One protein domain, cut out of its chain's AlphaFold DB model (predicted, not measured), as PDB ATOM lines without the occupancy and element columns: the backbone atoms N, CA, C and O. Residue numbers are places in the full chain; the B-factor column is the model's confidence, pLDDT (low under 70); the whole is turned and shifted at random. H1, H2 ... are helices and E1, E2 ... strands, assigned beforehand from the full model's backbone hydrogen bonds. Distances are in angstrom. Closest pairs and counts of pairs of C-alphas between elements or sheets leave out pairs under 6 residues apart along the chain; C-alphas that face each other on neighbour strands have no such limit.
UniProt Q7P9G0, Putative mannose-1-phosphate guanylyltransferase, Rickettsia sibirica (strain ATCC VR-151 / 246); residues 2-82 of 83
ATOM      1  N   LEU A   2      -1.306 -27.952  -9.254       45.53
ATOM      2  CA  LEU A   2      -0.686 -26.608  -9.311       45.53
ATOM      3  C   LEU A   2      -0.933 -25.740  -8.058       45.53
ATOM      4  O   LEU A   2      -0.037 -25.057  -7.576       45.53
ATOM      5  N   THR A   3      -2.135 -25.801  -7.479       56.16
ATOM      6  CA  THR A   3      -2.456 -25.087  -6.228       56.16
ATOM      7  C   THR A   3      -1.714 -25.652  -5.016       56.16
ATOM      8  O   THR A   3      -1.358 -24.913  -4.106       56.16
ATOM      9  N   SER A   4      -1.429 -26.957  -5.011       64.69
ATOM     10  CA  SER A   4      -0.681 -27.615  -3.936       64.69
ATOM     11  C   SER A   4       0.810 -27.273  -3.955       64.69
ATOM     12  O   SER A   4       1.395 -27.137  -2.888       64.69
ATOM     13  N   SER A   5       1.420 -27.099  -5.133       64.69
ATOM     14  CA  SER A   5       2.839 -26.737  -5.245       64.69
ATOM     15  C   SER A   5       3.108 -25.282  -4.853       64.69
ATOM     16  O   SER A   5       4.092 -25.016  -4.171       64.69
ATOM     17  N   LEU A   6       2.216 -24.351  -5.209       70.50
ATOM     18  CA  LEU A   6       2.333 -22.941  -4.809       70.50
ATOM     19  C   LEU A   6       2.183 -22.767  -3.291       70.50
ATOM     20  O   LEU A   6       3.035 -22.146  -2.666       70.50
ATOM     21  N   ASN A   7       1.175 -23.403  -2.681       79.25
ATOM     22  CA  ASN A   7       1.017 -23.400  -1.220       79.25
ATOM     23  C   ASN A   7       2.239 -23.971  -0.497       79.25
ATOM     24  O   ASN A   7       2.585 -23.551   0.602       79.25
ATOM     25  N   LEU A   8       2.883 -24.962  -1.100       79.19
ATOM     26  CA  LEU A   8       4.046 -25.590  -0.515       79.19
ATOM     27  C   LEU A   8       5.282 -24.679  -0.595       79.19
ATOM     28  O   LEU A   8       5.996 -24.554   0.397       79.19
ATOM     29  N   ALA A   9       5.474 -23.973  -1.713       79.38
ATOM     30  CA  ALA A   9       6.485 -22.921  -1.824       79.38
ATOM     31  C   ALA A   9       6.249 -21.791  -0.805       79.38
ATOM     32  O   ALA A   9       7.189 -21.386  -0.128       79.38
ATOM     33  N   MET A  10       4.996 -21.354  -0.616       83.75
ATOM     34  CA  MET A  10       4.625 -20.356   0.400       83.75
ATOM     35  C   MET A  10       4.989 -20.785   1.827       83.75
ATOM     36  O   MET A  10       5.339 -19.941   2.644       83.75
ATOM     37  N   ASN A  11       4.903 -22.081   2.140       88.06
ATOM     38  CA  ASN A  11       5.187 -22.588   3.483       88.06
ATOM     39  C   ASN A  11       6.681 -22.841   3.725       88.06
ATOM     40  O   ASN A  11       7.173 -22.573   4.818       88.06
ATOM     41  N   LEU A  12       7.395 -23.392   2.740       90.00
ATOM     42  CA  LEU A  12       8.805 -23.764   2.893       90.00
ATOM     43  C   LEU A  12       9.756 -22.596   2.640       90.00
ATOM     44  O   LEU A  12      10.825 -22.547   3.242       90.00
ATOM     45  N   GLN A  13       9.393 -21.689   1.734       90.94
ATOM     46  CA  GLN A  13      10.234 -20.582   1.275       90.94
ATOM     47  C   GLN A  13       9.392 -19.304   1.088       90.94
ATOM     48  O   GLN A  13       9.278 -18.797  -0.031       90.94
ATOM     49  N   PRO A  14       8.779 -18.773   2.164       92.25
ATOM     50  CA  PRO A  14       7.839 -17.652   2.088       92.25
ATOM     51  C   PRO A  14       8.454 -16.384   1.483       92.25
ATOM     52  O   PRO A  14       7.820 -15.730   0.656       92.25
ATOM     53  N   ASP A  15       9.696 -16.055   1.847       92.19
ATOM     54  CA  ASP A  15      10.374 -14.851   1.354       92.19
ATOM     55  C   ASP A  15      10.677 -14.959  -0.144       92.19
ATOM     56  O   ASP A  15      10.357 -14.055  -0.917       92.19
ATOM     57  N   LEU A  16      11.224 -16.104  -0.572       92.00
ATOM     58  CA  LEU A  16      11.496 -16.386  -1.981       92.00
ATOM     59  C   LEU A  16      10.204 -16.366  -2.807       92.00
ATOM     60  O   LEU A  16      10.184 -15.803  -3.900       92.00
ATOM     61  N   PHE A  17       9.123 -16.940  -2.270       92.75
ATOM     62  CA  PHE A  17       7.806 -16.905  -2.897       92.75
ATOM     63  C   PHE A  17       7.302 -15.469  -3.064       92.75
ATOM     64  O   PHE A  17       6.888 -15.102  -4.157       92.75
ATOM     65  N   CYS A  18       7.374 -14.647  -2.015       93.62
ATOM     66  CA  CYS A  18       6.903 -13.261  -2.040       93.62
ATOM     67  C   CYS A  18       7.656 -12.416  -3.080       93.62
ATOM     68  O   CYS A  18       7.038 -11.694  -3.865       93.62
ATOM     69  N   ILE A  19       8.985 -12.546  -3.139       94.06
ATOM     70  CA  ILE A  19       9.820 -11.836  -4.120       94.06
ATOM     71  C   ILE A  19       9.484 -12.301  -5.543       94.06
ATOM     72  O   ILE A  19       9.250 -11.472  -6.425       94.06
ATOM     73  N   ALA A  20       9.391 -13.616  -5.767       92.81
ATOM     74  CA  ALA A  20       9.056 -14.172  -7.076       92.81
ATOM     75  C   ALA A  20       7.631 -13.800  -7.527       92.81
ATOM     76  O   ALA A  20       7.421 -13.471  -8.694       92.81
ATOM     77  N   GLU A  21       6.657 -13.802  -6.614       92.81
ATOM     78  CA  GLU A  21       5.275 -13.387  -6.874       92.81
ATOM     79  C   GLU A  21       5.206 -11.902  -7.238       92.81
ATOM     80  O   GLU A  21       4.563 -11.534  -8.222       92.81
ATOM     81  N   LYS A  22       5.910 -11.044  -6.494       93.38
ATOM     82  CA  LYS A  22       6.018  -9.618  -6.813       93.38
ATOM     83  C   LYS A  22       6.610  -9.419  -8.211       93.38
ATOM     84  O   LYS A  22       6.003  -8.711  -9.011       93.38
ATOM     85  N   ALA A  23       7.727 -10.081  -8.521       94.25
ATOM     86  CA  ALA A  23       8.388  -9.995  -9.823       94.25
ATOM     87  C   ALA A  23       7.480 -10.469 -10.972       94.25
ATOM     88  O   ALA A  23       7.422  -9.835 -12.028       94.25
ATOM     89  N   PHE A  24       6.726 -11.549 -10.751       92.69
ATOM     90  CA  PHE A  24       5.746 -12.067 -11.703       92.69
ATOM     91  C   PHE A  24       4.578 -11.098 -11.922       92.69
ATOM     92  O   PHE A  24       4.187 -10.850 -13.061       92.69
ATOM     93  N   ASN A  25       4.040 -10.510 -10.854       92.75
ATOM     94  CA  ASN A  25       2.909  -9.583 -10.933       92.75
ATOM     95  C   ASN A  25       3.272  -8.256 -11.614       92.75
ATOM     96  O   ASN A  25       2.406  -7.619 -12.210       92.75
ATOM     97  N   THR A  26       4.540  -7.844 -11.550       93.38
ATOM     98  CA  THR A  26       5.051  -6.662 -12.262       93.38
ATOM     99  C   THR A  26       5.540  -6.962 -13.678       93.38
ATOM    100  O   THR A  26       5.981  -6.049 -14.373       93.38
ATOM    101  N   ALA A  27       5.500  -8.223 -14.114       94.81
ATOM    102  CA  ALA A  27       6.023  -8.615 -15.412       94.81
ATOM    103  C   ALA A  27       5.194  -8.033 -16.568       94.81
ATOM    104  O   ALA A  27       3.960  -8.003 -16.548       94.81
ATOM    105  N   VAL A  28       5.886  -7.612 -17.624       94.06
ATOM    106  CA  VAL A  28       5.261  -7.093 -18.841       94.06
ATOM    107  C   VAL A  28       4.884  -8.265 -19.737       94.06
ATOM    108  O   VAL A  28       5.737  -9.051 -20.159       94.06
ATOM    109  N   LYS A  29       3.592  -8.384 -20.039       92.56
ATOM    110  CA  LYS A  29       3.062  -9.434 -20.908       92.56
ATOM    111  C   LYS A  29       2.863  -8.908 -22.328       92.56
ATOM    112  O   LYS A  29       2.132  -7.943 -22.533       92.56
ATOM    113  N   ASN A  30       3.466  -9.590 -23.292       89.56
ATOM    114  CA  ASN A  30       3.240  -9.402 -24.724       89.56
ATOM    115  C   ASN A  30       2.477 -10.611 -25.287       89.56
ATOM    116  O   ASN A  30       2.232 -11.581 -24.570       89.56
ATOM    117  N   GLU A  31       2.130 -10.580 -26.576       88.75
ATOM    118  CA  GLU A  31       1.326 -11.633 -27.222       88.75
ATOM    119  C   GLU A  31       1.883 -13.050 -26.990       88.75
ATOM    120  O   GLU A  31       1.116 -13.958 -26.680       88.75
ATOM    121  N   ASN A  32       3.215 -13.213 -27.028       91.31
ATOM    122  CA  ASN A  32       3.887 -14.514 -26.908       91.31
ATOM    123  C   ASN A  32       4.971 -14.568 -25.816       91.31
ATOM    124  O   ASN A  32       5.757 -15.516 -25.785       91.31
ATOM    125  N   SER A  33       5.078 -13.558 -24.950       90.44
ATOM    126  CA  SER A  33       6.142 -13.527 -23.942       90.44
ATOM    127  C   SER A  33       5.733 -12.850 -22.643       90.44
ATOM    128  O   SER A  33       4.824 -12.024 -22.592       90.44
ATOM    129  N   LEU A  34       6.443 -13.228 -21.585       92.94
ATOM    130  CA  LEU A  34       6.402 -12.596 -20.278       92.94
ATOM    131  C   LEU A  34       7.820 -12.110 -19.973       92.94
ATOM    132  O   LEU A  34       8.746 -12.917 -19.944       92.94
ATOM    133  N   ALA A  35       7.988 -10.805 -19.794       93.75
ATOM    134  CA  ALA A  35       9.267 -10.197 -19.462       93.75
ATOM    135  C   ALA A  35       9.246  -9.732 -18.004       93.75
ATOM    136  O   ALA A  35       8.440  -8.879 -17.632       93.75
ATOM    137  N   ILE A  36      10.123 -10.309 -17.188       94.81
ATOM    138  CA  ILE A  36      10.343  -9.885 -15.805       94.81
ATOM    139  C   ILE A  36      11.387  -8.766 -15.816       94.81
ATOM    140  O   ILE A  36      12.355  -8.828 -16.578       94.81
ATOM    141  N   ASP A  37      11.172  -7.743 -14.993       93.69
ATOM    142  CA  ASP A  37      12.137  -6.665 -14.809       93.69
ATOM    143  C   ASP A  37      13.468  -7.194 -14.241       93.69
ATOM    144  O   ASP A  37      13.493  -8.099 -13.406       93.69
ATOM    145  N   ASN A  38      14.587  -6.634 -14.702       93.81
ATOM    146  CA  ASN A  38      15.909  -7.124 -14.324       93.81
ATOM    147  C   ASN A  38      16.220  -6.881 -12.838       93.81
ATOM    148  O   ASN A  38      16.839  -7.729 -12.201       93.81
ATOM    149  N   GLU A  39      15.805  -5.753 -12.261       94.44
ATOM    150  CA  GLU A  39      16.015  -5.473 -10.837       94.44
ATOM    151  C   GLU A  39      15.203  -6.458  -9.993       94.44
ATOM    152  O   GLU A  39      15.763  -7.124  -9.124       94.44
ATOM    153  N   ALA A  40      13.930  -6.661 -10.349       92.50
ATOM    154  CA  ALA A  40      13.063  -7.633  -9.684       92.50
ATOM    155  C   ALA A  40      13.588  -9.078  -9.795       92.50
ATOM    156  O   ALA A  40      13.488  -9.843  -8.840       92.50
ATOM    157  N   TYR A  41      14.171  -9.461 -10.937       92.75
ATOM    158  CA  TYR A  41      14.779 -10.781 -11.109       92.75
ATOM    159  C   TYR A  41      16.036 -10.961 -10.247       92.75
ATOM    160  O   TYR A  41      16.226 -12.021  -9.657       92.75
ATOM    161  N   ASN A  42      16.876  -9.928 -10.135       94.69
ATOM    162  CA  ASN A  42      18.111  -9.990  -9.346       94.69
ATOM    163  C   ASN A  42      17.867 -10.018  -7.826       94.69
ATOM    164  O   ASN A  42      18.765 -10.401  -7.080       94.69
ATOM    165  N   GLU A  43      16.670  -9.649  -7.360       94.94
ATOM    166  CA  GLU A  43      16.253  -9.852  -5.966       94.94
ATOM    167  C   GLU A  43      15.967 -11.332  -5.644       94.94
ATOM    168  O   GLU A  43      16.012 -11.734  -4.479       94.94
ATOM    169  N   ILE A  44      15.682 -12.164  -6.653       93.81
ATOM    170  CA  ILE A  44      15.373 -13.585  -6.468       93.81
ATOM    171  C   ILE A  44      16.672 -14.355  -6.218       93.81
ATOM    172  O   ILE A  44      17.614 -14.308  -7.009       93.81
ATOM    173  N   ALA A  45      16.717 -15.117  -5.124       93.38
ATOM    174  CA  ALA A  45      17.886 -15.924  -4.794       93.38
ATOM    175  C   ALA A  45      18.168 -16.980  -5.880       93.38
ATOM    176  O   ALA A  45      17.286 -17.746  -6.270       93.38
ATOM    177  N   ALA A  46      19.426 -17.061  -6.320       94.88
ATOM    178  CA  ALA A  46      19.893 -18.060  -7.278       94.88
ATOM    179  C   ALA A  46      20.086 -19.428  -6.598       94.88
ATOM    180  O   ALA A  46      21.205 -19.852  -6.309       94.88
ATOM    181  N   ILE A  47      18.978 -20.109  -6.315       93.81
ATOM    182  CA  ILE A  47      18.944 -21.415  -5.655       93.81
ATOM    183  C   ILE A  47      17.961 -22.350  -6.376       93.81
ATOM    184  O   ILE A  47      16.930 -21.911  -6.883       93.81
ATOM    185  N   SER A  48      18.299 -23.639  -6.485       93.31
ATOM    186  CA  SER A  48      17.482 -24.612  -7.221       93.31
ATOM    187  C   SER A  48      16.192 -24.961  -6.479       93.31
ATOM    188  O   SER A  48      16.120 -24.907  -5.248       93.31
ATOM    189  N   ILE A  49      15.173 -25.378  -7.235       89.62
ATOM    190  CA  ILE A  49      13.915 -25.885  -6.673       89.62
ATOM    191  C   ILE A  49      14.133 -27.151  -5.835       89.62
ATOM    192  O   ILE A  49      13.453 -27.352  -4.829       89.62
ATOM    193  N   ASP A  50      15.114 -27.978  -6.203       91.19
ATOM    194  CA  ASP A  50      15.450 -29.194  -5.469       91.19
ATOM    195  C   ASP A  50      15.881 -28.873  -4.034       91.19
ATOM    196  O   ASP A  50      15.275 -29.356  -3.078       91.19
ATOM    197  N   ASN A  51      16.830 -27.942  -3.899       91.19
ATOM    198  CA  ASN A  51      17.429 -27.553  -2.620       91.19
ATOM    199  C   ASN A  51      16.529 -26.651  -1.766       91.19
ATOM    200  O   ASN A  51      16.824 -26.432  -0.597       91.19
ATOM    201  N   THR A  52      15.496 -26.042  -2.349       90.25
ATOM    202  CA  THR A  52      14.613 -25.089  -1.647       90.25
ATOM    203  C   THR A  52      13.283 -25.692  -1.265       90.25
ATOM    204  O   THR A  52      12.689 -25.314  -0.257       90.25
ATOM    205  N   ILE A  53      12.797 -26.613  -2.091       88.62
ATOM    206  CA  ILE A  53      11.444 -27.128  -2.016       88.62
ATOM    207  C   ILE A  53      11.488 -28.654  -1.970       88.62
ATOM    208  O   ILE A  53      11.070 -29.217  -0.961       88.62
ATOM    209  N   MET A  54      12.007 -29.323  -3.007       89.44
ATOM    210  CA  MET A  54      11.799 -30.771  -3.205       89.44
ATOM    211  C   MET A  54      12.368 -31.634  -2.075       89.44
ATOM    212  O   MET A  54      11.728 -32.610  -1.685       89.44
ATOM    213  N   GLU A  55      13.518 -31.265  -1.507       90.50
ATOM    214  CA  GLU A  55      14.137 -31.994  -0.389       90.50
ATOM    215  C   GLU A  55      13.310 -31.968   0.910       90.50
ATOM    216  O   GLU A  55      13.474 -32.839   1.763       90.50
ATOM    217  N   TYR A  56      12.385 -31.015   1.058       89.44
ATOM    218  CA  TYR A  56      11.609 -30.809   2.287       89.44
ATOM    219  C   TYR A  56      10.138 -31.236   2.169       89.44
ATOM    220  O   TYR A  56       9.383 -31.137   3.139       89.44
ATOM    221  N   ILE A  57       9.701 -31.721   1.001       87.94
ATOM    222  CA  ILE A  57       8.315 -32.160   0.786       87.94
ATOM    223  C   ILE A  57       8.095 -33.568   1.328       87.94
ATOM    224  O   ILE A  57       8.705 -34.535   0.875       87.94
ATOM    225  N   SER A  58       7.095 -33.720   2.194       83.81
ATOM    226  CA  SER A  58       6.497 -35.026   2.480       83.81
ATOM    227  C   SER A  58       5.416 -35.377   1.451       83.81
ATOM    228  O   SER A  58       4.567 -34.542   1.143       83.81
ATOM    229  N   GLY A  59       5.381 -36.627   0.979       83.44
ATOM    230  CA  GLY A  59       4.309 -37.115   0.096       83.44
ATOM    231  C   GLY A  59       4.576 -36.952  -1.403       83.44
ATOM    232  O   GLY A  59       3.634 -36.960  -2.193       83.44
ATOM    233  N   MET A  60       5.844 -36.822  -1.808       84.44
ATOM    234  CA  MET A  60       6.207 -36.945  -3.219       84.44
ATOM    235  C   MET A  60       5.920 -38.352  -3.742       84.44
ATOM    236  O   MET A  60       6.145 -39.355  -3.064       84.44
ATOM    237  N   VAL A  61       5.462 -38.412  -4.988       90.19
ATOM    238  CA  VAL A  61       5.319 -39.650  -5.751       90.19
ATOM    239  C   VAL A  61       6.260 -39.595  -6.943       90.19
ATOM    240  O   VAL A  61       6.395 -38.557  -7.587       90.19
ATOM    241  N   MET A  62       6.908 -40.717  -7.240       91.94
ATOM    242  CA  MET A  62       7.772 -40.858  -8.407       91.94
ATOM    243  C   MET A  62       7.129 -41.805  -9.407       91.94
ATOM    244  O   MET A  62       6.658 -42.883  -9.043       91.94
ATOM    245  N   ILE A  63       7.138 -41.407 -10.675       94.06
ATOM    246  CA  ILE A  63       6.706 -42.249 -11.787       94.06
ATOM    247  C   ILE A  63       7.958 -42.662 -12.548       94.06
ATOM    248  O   ILE A  63       8.789 -41.825 -12.898       94.06
ATOM    249  N   LYS A  64       8.099 -43.965 -12.795       95.38
ATOM    250  CA  LYS A  64       9.211 -44.488 -13.581       95.38
ATOM    251  C   LYS A  64       9.044 -44.057 -15.037       95.38
ATOM    252  O   LYS A  64       8.049 -44.410 -15.661       95.38
ATOM    253  N   ALA A  65      10.034 -43.349 -15.571       94.62
ATOM    254  CA  ALA A  65      10.148 -43.134 -17.006       94.62
ATOM    255  C   ALA A  65      10.492 -44.461 -17.704       94.62
ATOM    256  O   ALA A  65      11.373 -45.201 -17.256       94.62
ATOM    257  N   ASP A  66       9.787 -44.773 -18.786       95.00
ATOM    258  CA  ASP A  66       9.978 -45.965 -19.622       95.00
ATOM    259  C   ASP A  66      10.740 -45.663 -20.925       95.00
ATOM    260  O   ASP A  66      10.848 -46.513 -21.808       95.00
ATOM    261  N   PHE A  67      11.328 -44.471 -21.014       91.25
ATOM    262  CA  PHE A  67      12.150 -44.002 -22.121       91.25
ATOM    263  C   PHE A  67      13.572 -43.664 -21.659       91.25
ATOM    264  O   PHE A  67      13.825 -43.400 -20.482       91.25
ATOM    265  N   ALA A  68      14.513 -43.654 -22.604       90.06
ATOM    266  CA  ALA A  68      15.869 -43.184 -22.353       90.06
ATOM    267  C   ALA A  68      15.877 -41.656 -22.184       90.06
ATOM    268  O   ALA A  68      15.328 -40.934 -23.015       90.06
ATOM    269  N   TRP A  69      16.520 -41.168 -21.125       90.75
ATOM    270  CA  TRP A  69      16.661 -39.743 -20.831       90.75
ATOM    271  C   TRP A  69      18.121 -39.406 -20.511       90.75
ATOM    272  O   TRP A  69      18.815 -40.194 -19.868       90.75
ATOM    273  N   ASN A  70      18.582 -38.247 -20.982       89.62
ATOM    274  CA  ASN A  70      19.914 -37.697 -20.734       89.62
ATOM    275  C   ASN A  70      19.814 -36.163 -20.779       89.62
ATOM    276  O   ASN A  70      19.228 -35.622 -21.718       89.62
ATOM    277  N   ASP A  71      20.362 -35.470 -19.780       90.94
ATOM    278  CA  ASP A  71      20.353 -34.002 -19.675       90.94
ATOM    279  C   ASP A  71      21.465 -33.314 -20.481       90.94
ATOM    280  O   ASP A  71      21.493 -32.090 -20.582       90.94
ATOM    281  N   LEU A  72      22.370 -34.100 -21.071       91.12
ATOM    282  CA  LEU A  72      23.539 -33.654 -21.821       91.12
ATOM    283  C   LEU A  72      24.446 -32.708 -21.020       91.12
ATOM    284  O   LEU A  72      25.056 -31.799 -21.584       91.12
ATOM    285  N   GLY A  73      24.605 -32.951 -19.715       90.06
ATOM    286  CA  GLY A  73      25.396 -32.087 -18.831       90.06
ATOM    287  C   GLY A  73      26.902 -32.022 -19.139       90.06
ATOM    288  O   GLY A  73      27.600 -31.141 -18.642       90.06
ATOM    289  N   THR A  74      27.438 -32.933 -19.961       92.06
ATOM    290  CA  THR A  74      28.853 -32.931 -20.380       92.06
ATOM    291  C   THR A  74      29.035 -33.432 -21.814       92.06
ATOM    292  O   THR A  74      28.237 -34.230 -22.302       92.06
ATOM    293  N   TRP A  75      30.152 -33.082 -22.467       90.62
ATOM    294  CA  TRP A  75      30.519 -33.628 -23.789       90.62
ATOM    295  C   TRP A  75      30.602 -35.156 -23.816       90.62
ATOM    296  O   TRP A  75      30.301 -35.781 -24.828       90.62
ATOM    297  N   HIS A  76      30.985 -35.770 -22.695       87.25
ATOM    298  CA  HIS A  76      31.003 -37.221 -22.573       87.25
ATOM    299  C   HIS A  76      29.588 -37.822 -22.622       87.25
ATOM    300  O   HIS A  76      29.406 -38.913 -23.157       87.25
ATOM    301  N   SER A  77      28.576 -37.088 -22.157       88.25
ATOM    302  CA  SER A  77      27.170 -37.516 -22.183       88.25
ATOM    303  C   SER A  77      26.674 -37.751 -23.611       88.25
ATOM    304  O   SER A  77      25.933 -38.697 -23.850       88.25
ATOM    305  N   LEU A  78      27.165 -36.986 -24.594       86.06
ATOM    306  CA  LEU A  78      26.835 -37.194 -26.012       86.06
ATOM    307  C   LEU A  78      27.290 -38.556 -26.545       86.06
ATOM    308  O   LEU A  78      26.663 -39.101 -27.450       86.06
ATOM    309  N   LEU A  79      28.366 -39.126 -25.995       87.06
ATOM    310  CA  LEU A  79      28.828 -40.458 -26.392       87.06
ATOM    311  C   LEU A  79      27.883 -41.561 -25.901       87.06
ATOM    312  O   LEU A  79      27.833 -42.620 -26.517       87.06
ATOM    313  N   GLN A  80      27.123 -41.299 -24.836       79.25
ATOM    314  CA  GLN A  80      26.155 -42.228 -24.247       79.25
ATOM    315  C   GLN A  80      24.789 -42.186 -24.951       79.25
ATOM    316  O   GLN A  80      23.983 -43.089 -24.766       79.25
ATOM    317  N   VAL A  81      24.540 -41.163 -25.776       78.00
ATOM    318  CA  VAL A  81      23.328 -41.039 -26.612       78.00
ATOM    319  C   VAL A  81      23.493 -41.759 -27.962       78.00
ATOM    320  O   VAL A  81      22.577 -41.779 -28.780       78.00
ATOM    321  N   LYS A  82      24.649 -42.388 -28.223       62.66
ATOM    322  CA  LYS A  82      24.840 -43.189 -29.437       62.66
ATOM    323  C   LYS A  82      24.020 -44.481 -29.372       62.66
ATOM    324  O   LYS A  82      24.157 -45.250 -28.427       62.66
TER     325      LYS A  82
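This is residues 2 to 82 of the 83 residues of the protein "Putative mannose-1-phosphate guanylyltransferase" of Rickettsia sibirica (strain ATCC VR-151 / 246) (UniProt Q7P9G0). This is an open arc: at one end H1 and H2 make a V, H3 packs on H2, and the small hairpin of E1 and E2 follows H2; from there the printed part passes through H4 and swings out along a long arm to H5 at the other end. Residues 58 to 67 of that arm stand free. The 81 printed residues, mostly helix by their named elements, hold five helices and two antiparallel strands in the order H1 H2 E1 E2 H3 H4 H5. The whole is only just loose, close to extended, with a radius of gyration of the C-alphas of 17.2 A and spans of 45 by 33 by 24 A.

Start at H1, residues 2 to 12, and go on to H2, residues 14 to 25: they only just touch, with 3 pairs of C-alphas within 8 A, and only at the corner by their link, H2 with residues 17 to 18 alone. Their closest C-alphas, Met 10 and Phe 17, are 5.7 A apart, and they run opposite ways at a steep tilt of 47 degrees. Next, E1, residues 28 to 30, and E2, residues 33 to 35, form a hairpin at 162 degrees; look for N 28 and O 35, 2.9 A apart, within hydrogen-bond range. H3, residues 38 to 42, touches H2, whose residues 19 to 23 alone take part; the closest C-alphas, Ala 23 and Ala 40, are 5.2 A apart. H4, residues 49 to 52, is close to but not clearly touching H1, with the closest C-alphas, Leu 12 and Thr 52, 7.5 A apart. H5, residues 77 to 80, is apart from H4. In H1, H2 and H3 every O i to N i+4 pair is within hydrogen-bond range; H4 and H5 are too short for one.

Find C-alpha 2 at (-0.686, -26.608, -9.311); from there H1 runs 15.7 A to C-alpha 12. H2 runs 16.1 A from C-alpha 14 at (7.839, -17.652, 2.088). H5 ends at C-alpha 80, (26.155, -42.228, -24.247).

The C-alphas farthest apart, Thr 26 and Lys 82, are 45.0 A from each other. The printed part has no cut, and its long link is H4 to H5, 24 residues. Look for pLDDT under 70 at residues 2 to 5 and 82.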